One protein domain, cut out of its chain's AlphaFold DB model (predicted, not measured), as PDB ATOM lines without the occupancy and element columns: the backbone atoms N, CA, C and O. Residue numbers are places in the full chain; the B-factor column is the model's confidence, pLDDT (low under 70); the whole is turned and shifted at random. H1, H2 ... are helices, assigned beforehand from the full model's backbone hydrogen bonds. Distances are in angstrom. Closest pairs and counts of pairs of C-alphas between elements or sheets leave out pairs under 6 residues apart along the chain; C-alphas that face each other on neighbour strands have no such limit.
ATOM      1  N   ASP A  33     -11.409 -23.571  44.585       76.94
ATOM      2  CA  ASP A  33     -10.924 -22.360  45.237       76.94
ATOM      3  C   ASP A  33     -10.156 -21.515  44.212       76.94
ATOM      4  O   ASP A  33      -8.988 -21.778  43.901       76.94
ATOM      5  N   PHE A  34     -10.829 -20.488  43.686       82.25
ATOM      6  CA  PHE A  34     -10.294 -19.590  42.664       82.25
ATOM      7  C   PHE A  34      -9.028 -18.848  43.101       82.25
ATOM      8  O   PHE A  34      -8.291 -18.356  42.258       82.25
ATOM      9  N   ARG A  35      -8.700 -18.835  44.400       79.81
ATOM     10  CA  ARG A  35      -7.470 -18.227  44.924       79.81
ATOM     11  C   ARG A  35      -6.229 -19.068  44.648       79.81
ATOM     12  O   ARG A  35      -5.124 -18.604  44.925       79.81
ATOM     13  N   PHE A  36      -6.360 -20.297  44.150       82.25
ATOM     14  CA  PHE A  36      -5.232 -21.185  43.883       82.25
ATOM     15  C   PHE A  36      -5.167 -21.577  42.418       82.25
ATOM     16  O   PHE A  36      -6.155 -21.958  41.810       82.25
ATOM     17  N   CYS A  37      -3.966 -21.567  41.849       83.75
ATOM     18  CA  CYS A  37      -3.770 -22.005  40.475       83.75
ATOM     19  C   CYS A  37      -4.242 -23.463  40.309       83.75
ATOM     20  O   CYS A  37      -3.737 -24.334  41.023       83.75
ATOM     21  N   PRO A  38      -5.121 -23.783  39.343       83.69
ATOM     22  CA  PRO A  38      -5.604 -25.149  39.160       83.69
ATOM     23  C   PRO A  38      -4.489 -26.100  38.707       83.69
ATOM     24  O   PRO A  38      -4.603 -27.305  38.918       83.69
ATOM     25  N   PHE A  39      -3.398 -25.565  38.148       82.56
ATOM     26  CA  PHE A  39      -2.263 -26.342  37.655       82.56
ATOM     27  C   PHE A  39      -1.195 -26.567  38.721       82.56
ATOM     28  O   PHE A  39      -0.833 -27.704  38.980       82.56
ATOM     29  N   CYS A  40      -0.681 -25.492  39.334       80.00
ATOM     30  CA  CYS A  40       0.429 -25.596  40.289       80.00
ATOM     31  C   CYS A  40       0.005 -25.553  41.759       80.00
ATOM     32  O   CYS A  40       0.853 -25.593  42.650       80.00
ATOM     33  N   LYS A  41      -1.299 -25.389  42.016       78.06
ATOM     34  CA  LYS A  41      -1.933 -25.349  43.345       78.06
ATOM     35  C   LYS A  41      -1.369 -24.285  44.299       78.06
ATOM     36  O   LYS A  41      -1.720 -24.264  45.480       78.06
ATOM     37  N   ARG A  42      -0.524 -23.370  43.805       79.31
ATOM     38  CA  ARG A  42      -0.016 -22.208  44.547       79.31
ATOM     39  C   ARG A  42      -1.055 -21.098  44.581       79.31
ATOM     40  O   ARG A  42      -1.807 -20.922  43.622       79.31
ATOM     41  N   ARG A  43      -1.063 -20.341  45.680       80.19
ATOM     42  CA  ARG A  43      -1.964 -19.200  45.877       80.19
ATOM     43  C   ARG A  43      -1.667 -18.134  44.832       80.19
ATOM     44  O   ARG A  43      -0.519 -17.745  44.663       80.19
ATOM     45  N   LEU A  44      -2.674 -17.662  44.127       81.88
ATOM     46  CA  LEU A  44      -2.554 -16.584  43.162       81.88
ATOM     47  C   LEU A  44      -2.445 -15.264  43.931       81.88
ATOM     48  O   LEU A  44      -3.337 -14.904  44.689       81.88
ATOM     49  N   LEU A  45      -1.306 -14.578  43.785       80.50
ATOM     50  CA  LEU A  45      -1.051 -13.304  44.466       80.50
ATOM     51  C   LEU A  45      -1.605 -12.105  43.693       80.50
ATOM     52  O   LEU A  45      -2.136 -11.179  44.295       80.50
ATOM     53  N   ALA A  46      -1.489 -12.121  42.366       78.50
ATOM     54  CA  ALA A  46      -2.038 -11.075  41.515       78.50
ATOM     55  C   ALA A  46      -3.495 -11.398  41.163       78.50
ATOM     56  O   ALA A  46      -3.749 -12.162  40.233       78.50
ATOM     57  N   LEU A  47      -4.431 -10.792  41.902       69.12
ATOM     58  CA  LEU A  47      -5.882 -10.953  41.739       69.12
ATOM     59  C   LEU A  47      -6.441 -10.427  40.398       69.12
ATOM     60  O   LEU A  47      -7.641 -10.478  40.207       69.12
ATOM     61  N   GLY A  48      -5.618  -9.894  39.494       70.69
ATOM     62  CA  GLY A  48      -6.047  -9.418  38.169       70.69
ATOM     63  C   GLY A  48      -5.200  -9.963  37.020       70.69
ATOM     64  O   GLY A  48      -5.295  -9.478  35.899       70.69
ATOM     65  N   SER A  49      -4.316 -10.930  37.289       83.12
ATOM     66  CA  SER A  49      -3.478 -11.515  36.242       83.12
ATOM     67  C   SER A  49      -4.222 -12.660  35.551       83.12
ATOM     68  O   SER A  49      -4.650 -13.588  36.241       83.12
ATOM     69  N   PRO A  50      -4.294 -12.691  34.205       88.19
ATOM     70  CA  PRO A  50      -4.858 -13.823  33.471       88.19
ATOM     71  C   PRO A  50      -3.952 -15.066  33.519       88.19
ATOM     72  O   PRO A  50      -4.320 -16.124  33.019       88.19
ATOM     73  N   ALA A  51      -2.755 -14.962  34.105       90.69
ATOM     74  CA  ALA A  51      -1.804 -16.056  34.241       90.69
ATOM     75  C   ALA A  51      -1.314 -16.222  35.683       90.69
ATOM     76  O   ALA A  51      -1.207 -15.271  36.463       90.69
ATOM     77  N   CYS A  52      -0.951 -17.453  36.037       88.75
ATOM     78  CA  CYS A  52      -0.377 -17.754  37.337       88.75
ATOM     79  C   CYS A  52       1.011 -17.117  37.500       88.75
ATOM     80  O   CYS A  52       1.944 -17.459  36.777       88.75
ATOM     81  N   ASN A  53       1.180 -16.309  38.550       87.56
ATOM     82  CA  ASN A  53       2.441 -15.635  38.909       87.56
ATOM     83  C   ASN A  53       3.624 -16.577  39.201       87.56
ATOM     84  O   ASN A  53       4.752 -16.121  39.342       87.56
ATOM     85  N   TYR A  54       3.369 -17.880  39.341       84.06
ATOM     86  CA  TYR A  54       4.400 -18.867  39.654       84.06
ATOM     87  C   TYR A  54       4.736 -19.780  38.484       84.06
ATOM     88  O   TYR A  54       5.908 -19.973  38.189       84.06
ATOM     89  N   CYS A  55       3.731 -20.384  37.842       85.69
ATOM     90  CA  CYS A  55       3.976 -21.328  36.749       85.69
ATOM     91  C   CYS A  55       3.809 -20.712  35.355       85.69
ATOM     92  O   CYS A  55       4.028 -21.410  34.371       85.69
ATOM     93  N   GLY A  56       3.373 -19.451  35.259       87.75
ATOM     94  CA  GLY A  56       3.184 -18.730  33.996       87.75
ATOM     95  C   GLY A  56       2.024 -19.226  33.131       87.75
ATOM     96  O   GLY A  56       1.759 -18.647  32.083       87.75
ATOM     97  N   ARG A  57       1.313 -20.285  33.541       88.69
ATOM     98  CA  ARG A  57       0.177 -20.824  32.781       88.69
ATOM     99  C   ARG A  57      -1.013 -19.871  32.839       88.69
ATOM    100  O   ARG A  57      -1.324 -19.352  33.914       88.69
ATOM    101  N   ALA A  58      -1.679 -19.704  31.698       91.75
ATOM    102  CA  ALA A  58      -2.953 -19.001  31.603       91.75
ATOM    103  C   ALA A  58      -3.996 -19.681  32.499       91.75
ATOM    104  O   ALA A  58      -4.082 -20.910  32.533       91.75
ATOM    105  N   LEU A  59      -4.739 -18.882  33.257       89.19
ATOM    106  CA  LEU A  59      -5.815 -19.339  34.123       89.19
ATOM    107  C   LEU A  59      -7.093 -19.561  33.299       89.19
ATOM    108  O   LEU A  59      -7.291 -18.864  32.307       89.19
ATOM    109  N   PRO A  60      -7.965 -20.509  33.688       89.75
ATOM    110  CA  PRO A  60      -9.277 -20.656  33.060       89.75
ATOM    111  C   PRO A  60     -10.132 -19.393  33.230       89.75
ATOM    112  O   PRO A  60     -10.010 -18.707  34.246       89.75
ATOM    113  N   ASP A  61     -11.047 -19.132  32.298       89.25
ATOM    114  CA  ASP A  61     -11.881 -17.917  32.303       89.25
ATOM    115  C   ASP A  61     -12.659 -17.721  33.610       89.25
ATOM    116  O   ASP A  61     -12.761 -16.601  34.108       89.25
ATOM    117  N   ASP A  62     -13.161 -18.801  34.212       87.75
ATOM    118  CA  ASP A  62     -13.890 -18.725  35.484       87.75
ATOM    119  C   ASP A  62     -12.992 -18.244  36.636       87.75
ATOM    120  O   ASP A  62     -13.448 -17.507  37.510       87.75
ATOM    121  N   PHE A  63     -11.696 -18.586  36.609       87.88
ATOM    122  CA  PHE A  63     -10.720 -18.060  37.567       87.88
ATOM    123  C   PHE A  63     -10.496 -16.574  37.349       87.88
ATOM    124  O   PHE A  63     -10.488 -15.828  38.322       87.88
ATOM    125  N   VAL A  64     -10.339 -16.146  36.094       87.00
ATOM    126  CA  VAL A  64     -10.129 -14.732  35.760       87.00
ATOM    127  C   VAL A  64     -11.329 -13.895  36.207       87.00
ATOM    128  O   VAL A  64     -11.146 -12.924  36.935       87.00
ATOM    129  N   LYS A  65     -12.557 -14.328  35.896       88.50
ATOM    130  CA  LYS A  65     -13.791 -13.636  36.305       88.50
ATOM    131  C   LYS A  65     -13.954 -13.553  37.823       88.50
ATOM    132  O   LYS A  65     -14.292 -12.495  38.347       88.50
ATOM    133  N   ALA A  66     -13.706 -14.648  38.546       85.06
ATOM    134  CA  ALA A  66     -13.781 -14.654  40.011       85.06
ATOM    135  C   ALA A  66     -12.751 -13.698  40.642       85.06
ATOM    136  O   ALA A  66     -13.029 -13.012  41.631       85.06
ATOM    137  N   HIS A  67     -11.565 -13.632  40.043       84.44
ATOM    138  CA  HIS A  67     -10.491 -12.732  40.434       84.44
ATOM    139  C   HIS A  67     -10.840 -11.259  40.191       84.44
ATOM    140  O   HIS A  67     -10.726 -10.454  41.116       84.44
ATOM    141  N   GLU A  68     -11.352 -10.926  39.006       86.44
ATOM    142  CA  GLU A  68     -11.826  -9.580  38.670       86.44
ATOM    143  C   GLU A  68     -12.958  -9.124  39.597       86.44
ATOM    144  O   GLU A  68     -12.902  -8.016  40.131       86.44
ATOM    145  N   ALA A  69     -13.932  -9.996  39.878       85.62
ATOM    146  CA  ALA A  69     -15.019  -9.697  40.810       85.62
ATOM    147  C   ALA A  69     -14.500  -9.434  42.235       85.62
ATOM    148  O   ALA A  69     -14.936  -8.499  42.906       85.62
ATOM    149  N   THR A  70     -13.521 -10.222  42.694       83.25
ATOM    150  CA  THR A  70     -12.878 -10.010  44.000       83.25
ATOM    151  C   THR A  70     -12.135  -8.673  44.034       83.25
ATOM    152  O   THR A  70     -12.255  -7.923  45.001       83.25
ATOM    153  N   LEU A  71     -11.387  -8.348  42.975       83.38
ATOM    154  CA  LEU A  71     -10.662  -7.085  42.857       83.38
ATOM    155  C   LEU A  71     -11.619  -5.885  42.867       83.38
ATOM    156  O   LEU A  71     -11.347  -4.897  43.547       83.38
ATOM    157  N   GLN A  72     -12.746  -5.985  42.163       85.44
ATOM    158  CA  GLN A  72     -13.766  -4.942  42.146       85.44
ATOM    159  C   GLN A  72     -14.334  -4.687  43.549       85.44
ATOM    160  O   GLN A  72     -14.335  -3.539  43.993       85.44
ATOM    161  N   ARG A  73     -14.696  -5.742  44.293       82.75
ATOM    162  CA  ARG A  73     -15.184  -5.612  45.681       82.75
ATOM    163  C   ARG A  73     -14.152  -4.946  46.596       82.75
ATOM    164  O   ARG A  73     -14.492  -4.065  47.379       82.75
ATOM    165  N   VAL A  74     -12.874  -5.321  46.482       80.88
ATOM    166  CA  VAL A  74     -11.792  -4.687  47.262       80.88
ATOM    167  C   VAL A  74     -11.652  -3.200  46.917       80.88
ATOM    168  O   VAL A  74     -11.467  -2.378  47.817       80.88
ATOM    169  N   ASN A  75     -11.774  -2.837  45.638       83.62
ATOM    170  CA  ASN A  75     -11.726  -1.440  45.203       83.62
ATOM    171  C   ASN A  75     -12.915  -0.630  45.738       83.62
ATOM    172  O   ASN A  75     -12.714   0.493  46.195       83.62
ATOM    173  N   GLU A  76     -14.125  -1.190  45.742       84.19
ATOM    174  CA  GLU A  76     -15.327  -0.544  46.295       84.19
ATOM    175  C   GLU A  76     -15.197  -0.297  47.806       84.19
ATOM    176  O   GLU A  76     -15.487   0.806  48.286       84.19
ATOM    177  N   VAL A  77     -14.662  -1.274  48.549       80.19
ATOM    178  CA  VAL A  77     -14.338  -1.125  49.979       80.19
ATOM    179  C   VAL A  77     -13.285  -0.037  50.194       80.19
ATOM    180  O   VAL A  77     -13.465   0.848  51.033       80.19
ATOM    181  N   SER A  78     -12.208  -0.043  49.405       77.62
ATOM    182  CA  SER A  78     -11.148   0.968  49.499       77.62
ATOM    183  C   SER A  78     -11.672   2.380  49.201       77.62
ATOM    184  O   SER A  78     -11.424   3.320  49.966       77.62
ATOM    185  N   ALA A  79     -12.489   2.526  48.156       80.88
ATOM    186  CA  ALA A  79     -13.132   3.783  47.786       80.88
ATOM    187  C   ALA A  79     -14.177   4.241  48.822       80.88
ATOM    188  O   ALA A  79     -14.416   5.437  48.973       80.88
ATOM    189  N   GLY A  80     -14.681   3.337  49.673       77.12
ATOM    190  CA  GLY A  80     -15.706   3.633  50.687       77.12
ATOM    191  C   GLY A  80     -17.100   3.712  50.096       77.12
ATOM    192  O   GLY A  80     -17.952   4.411  50.632       77.12
ATOM    193  N   HIS A  81     -17.294   3.040  48.968       78.69
ATOM    194  CA  HIS A  81     -18.596   2.853  48.350       78.69
ATOM    195  C   HIS A  81     -19.268   1.561  48.824       78.69
ATOM    196  O   HIS A  81     -20.454   1.390  48.576       78.69
ATOM    197  N   ALA A  82     -18.533   0.689  49.524       78.06
ATOM    198  CA  ALA A  82     -19.086  -0.509  50.140       78.06
ATOM    199  C   ALA A  82     -19.769  -0.203  51.479       78.06
ATOM    200  O   ALA A  82     -19.248   0.548  52.309       78.06
ATOM    201  N   SER A  83     -20.913  -0.843  51.692       79.06
ATOM    202  CA  SER A  83     -21.631  -0.890  52.963       79.06
ATOM    203  C   SER A  83     -20.918  -1.758  54.010       79.06
ATOM    204  O   SER A  83     -20.117  -2.642  53.695       79.06
ATOM    205  N   ASP A  84     -21.265  -1.558  55.284       78.12
ATOM    206  CA  ASP A  84     -20.774  -2.381  56.401       78.12
ATOM    207  C   ASP A  84     -21.117  -3.874  56.243       78.12
ATOM    208  O   ASP A  84     -20.420  -4.749  56.767       78.12
ATOM    209  N   GLU A  85     -22.206  -4.178  55.539       81.00
ATOM    210  CA  GLU A  85     -22.659  -5.539  55.253       81.00
ATOM    211  C   GLU A  85     -21.762  -6.200  54.203       81.00
ATOM    212  O   GLU A  85     -21.250  -7.295  54.444       81.00
ATOM    213  N   GLU A  86     -21.461  -5.497  53.108       76.50
ATOM    214  CA  GLU A  86     -20.553  -5.969  52.053       76.50
ATOM    215  C   GLU A  86     -19.125  -6.183  52.571       76.50
ATOM    216  O   GLU A  86     -18.466  -7.161  52.207       76.50
ATOM    217  N   ILE A  87     -18.661  -5.316  53.479       78.44
ATOM    218  CA  ILE A  87     -17.366  -5.463  54.155       78.44
ATOM    219  C   ILE A  87     -17.336  -6.748  54.994       78.44
ATOM    220  O   ILE A  87     -16.377  -7.520  54.912       78.44
ATOM    221  N   LYS A  88     -18.386  -7.015  55.781       79.81
ATOM    222  CA  LYS A  88     -18.477  -8.226  56.614       79.81
ATOM    223  C   LYS A  88     -18.560  -9.501  55.784       79.81
ATOM    224  O   LYS A  88     -18.000 -10.521  56.189       79.81
ATOM    225  N   GLU A  89     -19.259  -9.479  54.654       80.19
ATOM    226  CA  GLU A  89     -19.304 -10.626  53.744       80.19
ATOM    227  C   GLU A  89     -17.941 -10.897  53.116       80.19
ATOM    228  O   GLU A  89     -17.467 -12.036  53.146       80.19
ATOM    229  N   LEU A  90     -17.257  -9.849  52.653       75.56
ATOM    230  CA  LEU A  90     -15.909  -9.975  52.112       75.56
ATOM    231  C   LEU A  90     -14.929 -10.493  53.173       75.56
ATOM    232  O   LEU A  90     -14.118 -11.368  52.874       75.56
ATOM    233  N   GLU A  91     -15.024 -10.037  54.426       77.31
ATOM    234  CA  GLU A  91     -14.241 -10.601  55.530       77.31
ATOM    235  C   GLU A  91     -14.553 -12.089  55.751       77.31
ATOM    236  O   GLU A  91     -13.626 -12.871  55.944       77.31
ATOM    237  N   LYS A  92     -15.819 -12.525  55.707       76.50
ATOM    238  CA  LYS A  92     -16.182 -13.942  55.911       76.50
ATOM    239  C   LYS A  92     -15.569 -14.856  54.852       76.50
ATOM    240  O   LYS A  92     -15.032 -15.901  55.221       76.50
ATOM    241  N   GLU A  93     -15.599 -14.445  53.588       69.75
ATOM    242  CA  GLU A  93     -15.048 -15.189  52.442       69.75
ATOM    243  C   GLU A  93     -13.513 -15.090  52.339       69.75
ATOM    244  O   GLU A  93     -12.846 -15.936  51.734       69.75
ATOM    245  N   SER A  94     -12.935 -14.070  52.976       70.50
ATOM    246  CA  SER A  94     -11.497 -13.824  53.021       70.50
ATOM    247  C   SER A  94     -10.753 -14.799  53.933       70.50
ATOM    248  O   SER A  94     -11.209 -15.158  55.019       70.50
ATOM    249  N   ASP A  95      -9.539 -15.167  53.519       72.62
ATOM    250  CA  ASP A  95      -8.577 -15.839  54.391       72.62
ATOM    251  C   ASP A  95      -7.944 -14.856  55.397       72.62
ATOM    252  O   ASP A  95      -8.057 -13.637  55.263       72.62
ATOM    253  N   ASP A  96      -7.248 -15.366  56.417       70.75
ATOM    254  CA  ASP A  96      -6.661 -14.535  57.484       70.75
ATOM    255  C   ASP A  96      -5.687 -13.462  56.974       70.75
ATOM    256  O   ASP A  96      -5.460 -12.446  57.634       70.75
ATOM    257  N   ALA A  97      -5.053 -13.688  55.822       68.69
ATOM    258  CA  ALA A  97      -4.183 -12.696  55.200       68.69
ATOM    259  C   ALA A  97      -5.005 -11.551  54.591       68.69
ATOM    260  O   ALA A  97      -4.701 -10.385  54.836       68.69
ATOM    261  N   MET A  98      -6.062 -11.876  53.845       72.81
ATOM    262  CA  MET A  98      -6.939 -10.887  53.223       72.81
ATOM    263  C   MET A  98      -7.786 -10.137  54.261       72.81
ATOM    264  O   MET A  98      -7.872  -8.917  54.184       72.81
ATOM    265  N   ARG A  99      -8.279 -10.806  55.315       77.00
ATOM    266  CA  ARG A  99      -8.947 -10.147  56.458       77.00
ATOM    267  C   ARG A  99      -8.063  -9.095  57.117       77.00
ATOM    268  O   ARG A  99      -8.516  -7.993  57.401       77.00
ATOM    269  N   ARG A 100      -6.784  -9.417  57.350       74.25
ATOM    270  CA  ARG A 100      -5.823  -8.460  57.918       74.25
ATOM    271  C   ARG A 100      -5.599  -7.265  56.997       74.25
ATOM    272  O   ARG A 100      -5.617  -6.138  57.479       74.25
ATOM    273  N   ALA A 101      -5.443  -7.504  55.695       74.56
ATOM    274  CA  ALA A 101      -5.294  -6.433  54.712       74.56
ATOM    275  C   ALA A 101      -6.533  -5.521  54.660       74.56
ATOM    276  O   ALA A 101      -6.388  -4.302  54.691       74.56
ATOM    277  N   LEU A 102      -7.741  -6.097  54.661       75.19
ATOM    278  CA  LEU A 102      -9.002  -5.349  54.698       75.19
ATOM    279  C   LEU A 102      -9.117  -4.496  55.964       75.19
ATOM    280  O   LEU A 102      -9.408  -3.308  55.871       75.19
ATOM    281  N   ARG A 103      -8.803  -5.055  57.137       77.31
ATOM    282  CA  ARG A 103      -8.796  -4.300  58.401       77.31
ATOM    283  C   ARG A 103      -7.822  -3.134  58.377       77.31
ATOM    284  O   ARG A 103      -8.206  -2.026  58.723       77.31
ATOM    285  N   SER A 104      -6.599  -3.352  57.894       78.50
ATOM    286  CA  SER A 104      -5.620  -2.269  57.753       78.50
ATOM    287  C   SER A 104      -6.101  -1.159  56.814       78.50
ATOM    288  O   SER A 104      -5.867   0.011  57.101       78.50
ATOM    289  N   LEU A 105      -6.793  -1.495  55.720       73.50
ATOM    290  CA  LEU A 105      -7.378  -0.497  54.814       73.50
ATOM    291  C   LEU A 105      -8.492   0.317  55.490       73.50
ATOM    292  O   LEU A 105      -8.550   1.532  55.306       73.50
ATOM    293  N   LEU A 106      -9.343  -0.330  56.287       71.19
ATOM    294  CA  LEU A 106     -10.429   0.330  57.019       71.19
ATOM    295  C   LEU A 106      -9.899   1.226  58.152       71.19
ATOM    296  O   LEU A 106     -10.329   2.371  58.279       71.19
ATOM    297  N   ASP A 107      -8.910   0.754  58.919       71.44
ATOM    298  CA  ASP A 107      -8.279   1.510  60.013       71.44
ATOM    299  C   ASP A 107      -7.568   2.784  59.519       71.44
ATOM    300  O   ASP A 107      -7.548   3.801  60.217       71.44
ATOM    301  N   LEU A 108      -7.003   2.765  58.304       61.12
ATOM    302  CA  LEU A 108      -6.401   3.952  57.683       61.12
ATOM    303  C   LEU A 108      -7.442   5.039  57.375       61.12
ATOM    304  O   LEU A 108      -7.129   6.227  57.448       61.12
ATOM    305  N   LYS A 109      -8.682   4.645  57.071       57.66
ATOM    306  CA  LYS A 109      -9.758   5.571  56.704       57.66
ATOM    307  C   LYS A 109     -10.386   6.266  57.912       57.66
ATOM    308  O   LYS A 109     -10.809   7.407  57.795       57.66
ATOM    309  N   GLY A 110     -10.356   5.637  59.090       55.38
ATOM    310  CA  GLY A 110     -10.810   6.239  60.354       55.38
ATOM    311  C   GLY A 110      -9.918   7.366  60.903       55.38
ATOM    312  O   GLY A 110     -10.237   7.938  61.942       55.38
ATOM    313  N   ARG A 111      -8.793   7.677  60.241       49.81
ATOM    314  CA  ARG A 111      -7.864   8.766  60.606       49.81
ATOM    315  C   ARG A 111      -7.909   9.979  59.667       49.81
ATOM    316  O   ARG A 111      -7.077  10.868  59.834       49.81
ATOM    317  N   SER A 112      -8.806   9.989  58.678       43.66
ATOM    318  CA  SER A 112      -8.966  11.092  57.713       43.66
ATOM    319  C   SER A 112     -10.131  11.999  58.081       43.66
ATOM    320  O   SER A 112     -11.184  11.448  58.466       43.66
TER     321      SER A 112
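What this domain is: This is residues 33 to 112 of the 112 residues of an uncharacterized protein of Acidobacteria bacterium (UniProt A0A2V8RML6). A head made of loops, residues 33 to 60, stands at one end of an elongated domain, and three helices in a loose zigzag make the rest. The longest helix, H1, runs from the head toward the other end; H2 folds back from H1's far end, and H3 turns again to run the same way as H1, meeting it only with a part of its length. The printed part has 80 residues with three named helices, in the order H1, H2, H3, and no named strand; the class is all helix. It is only just compact, close to loose, with a radius of gyration of the C-alphas of 13.7 A, and spans 41 by 21 by 19 A, only just a rod.

How they stand to each other: After residues 33 to 60, which hold no named element, come H1, residues 61 to 79, H2, residues 84 to 93, and H3, residues 96 to 109. They form an up and down bundle, each helix running against the one before it in the chain. H1 and H2 are close but not clearly touching: their closest C-alphas, of Val 77 and Ile 87, are 6.7 A apart. They run opposite ways at a steep tilt of 39 degrees. H2 and H3 form a helical hairpin and only just touch, with 3 pairs of C-alphas within 8 A. Their closest C-alphas, of Glu 91 and Arg 99, are 5.4 A apart, and H3 touches H2 with residues 98 to 102 alone. They run opposite ways at a shallow tilt of 23 degrees. H1 and H3 also only just touch, with 3 pairs within 8 A, through residues 74 to 78 of H1 and 102 to 106 of H3 alone. Their closest C-alphas, of Ser 78 and Leu 105, are 6.7 A apart, and they run the same way at a shallow tilt of 30 degrees. In H1 and H2 every O i to N i+4 pair is within hydrogen-bond range; in H3 9 of 10 are.

Where its parts are: The printed part begins with C-alpha 33 at (-10.924, -22.360, 45.237). H1 begins with C-alpha 61 at (-11.881, -17.917, 32.303) and measures 26.7 A from first to last C-alpha. H2, residues 84 to 93, measures 14.6 A. H3 measures 20.4 A and ends with C-alpha 109 at (-9.758, 5.571, 56.704).

The domain as a whole: The two C-alphas farthest apart, of Phe 39 and Ser 112, are 43.0 A apart. The printed part has no cut, and the links H1 to H2 and H2 to H3 are tight. Residue 112 is the chain's last. The mean pLDDT of the printed part is 78.9; it is under 70 at residues 47, 93, 97 and 108 to 112, of which 93 belongs to H2 and 97, 108 and 109 belong to H3.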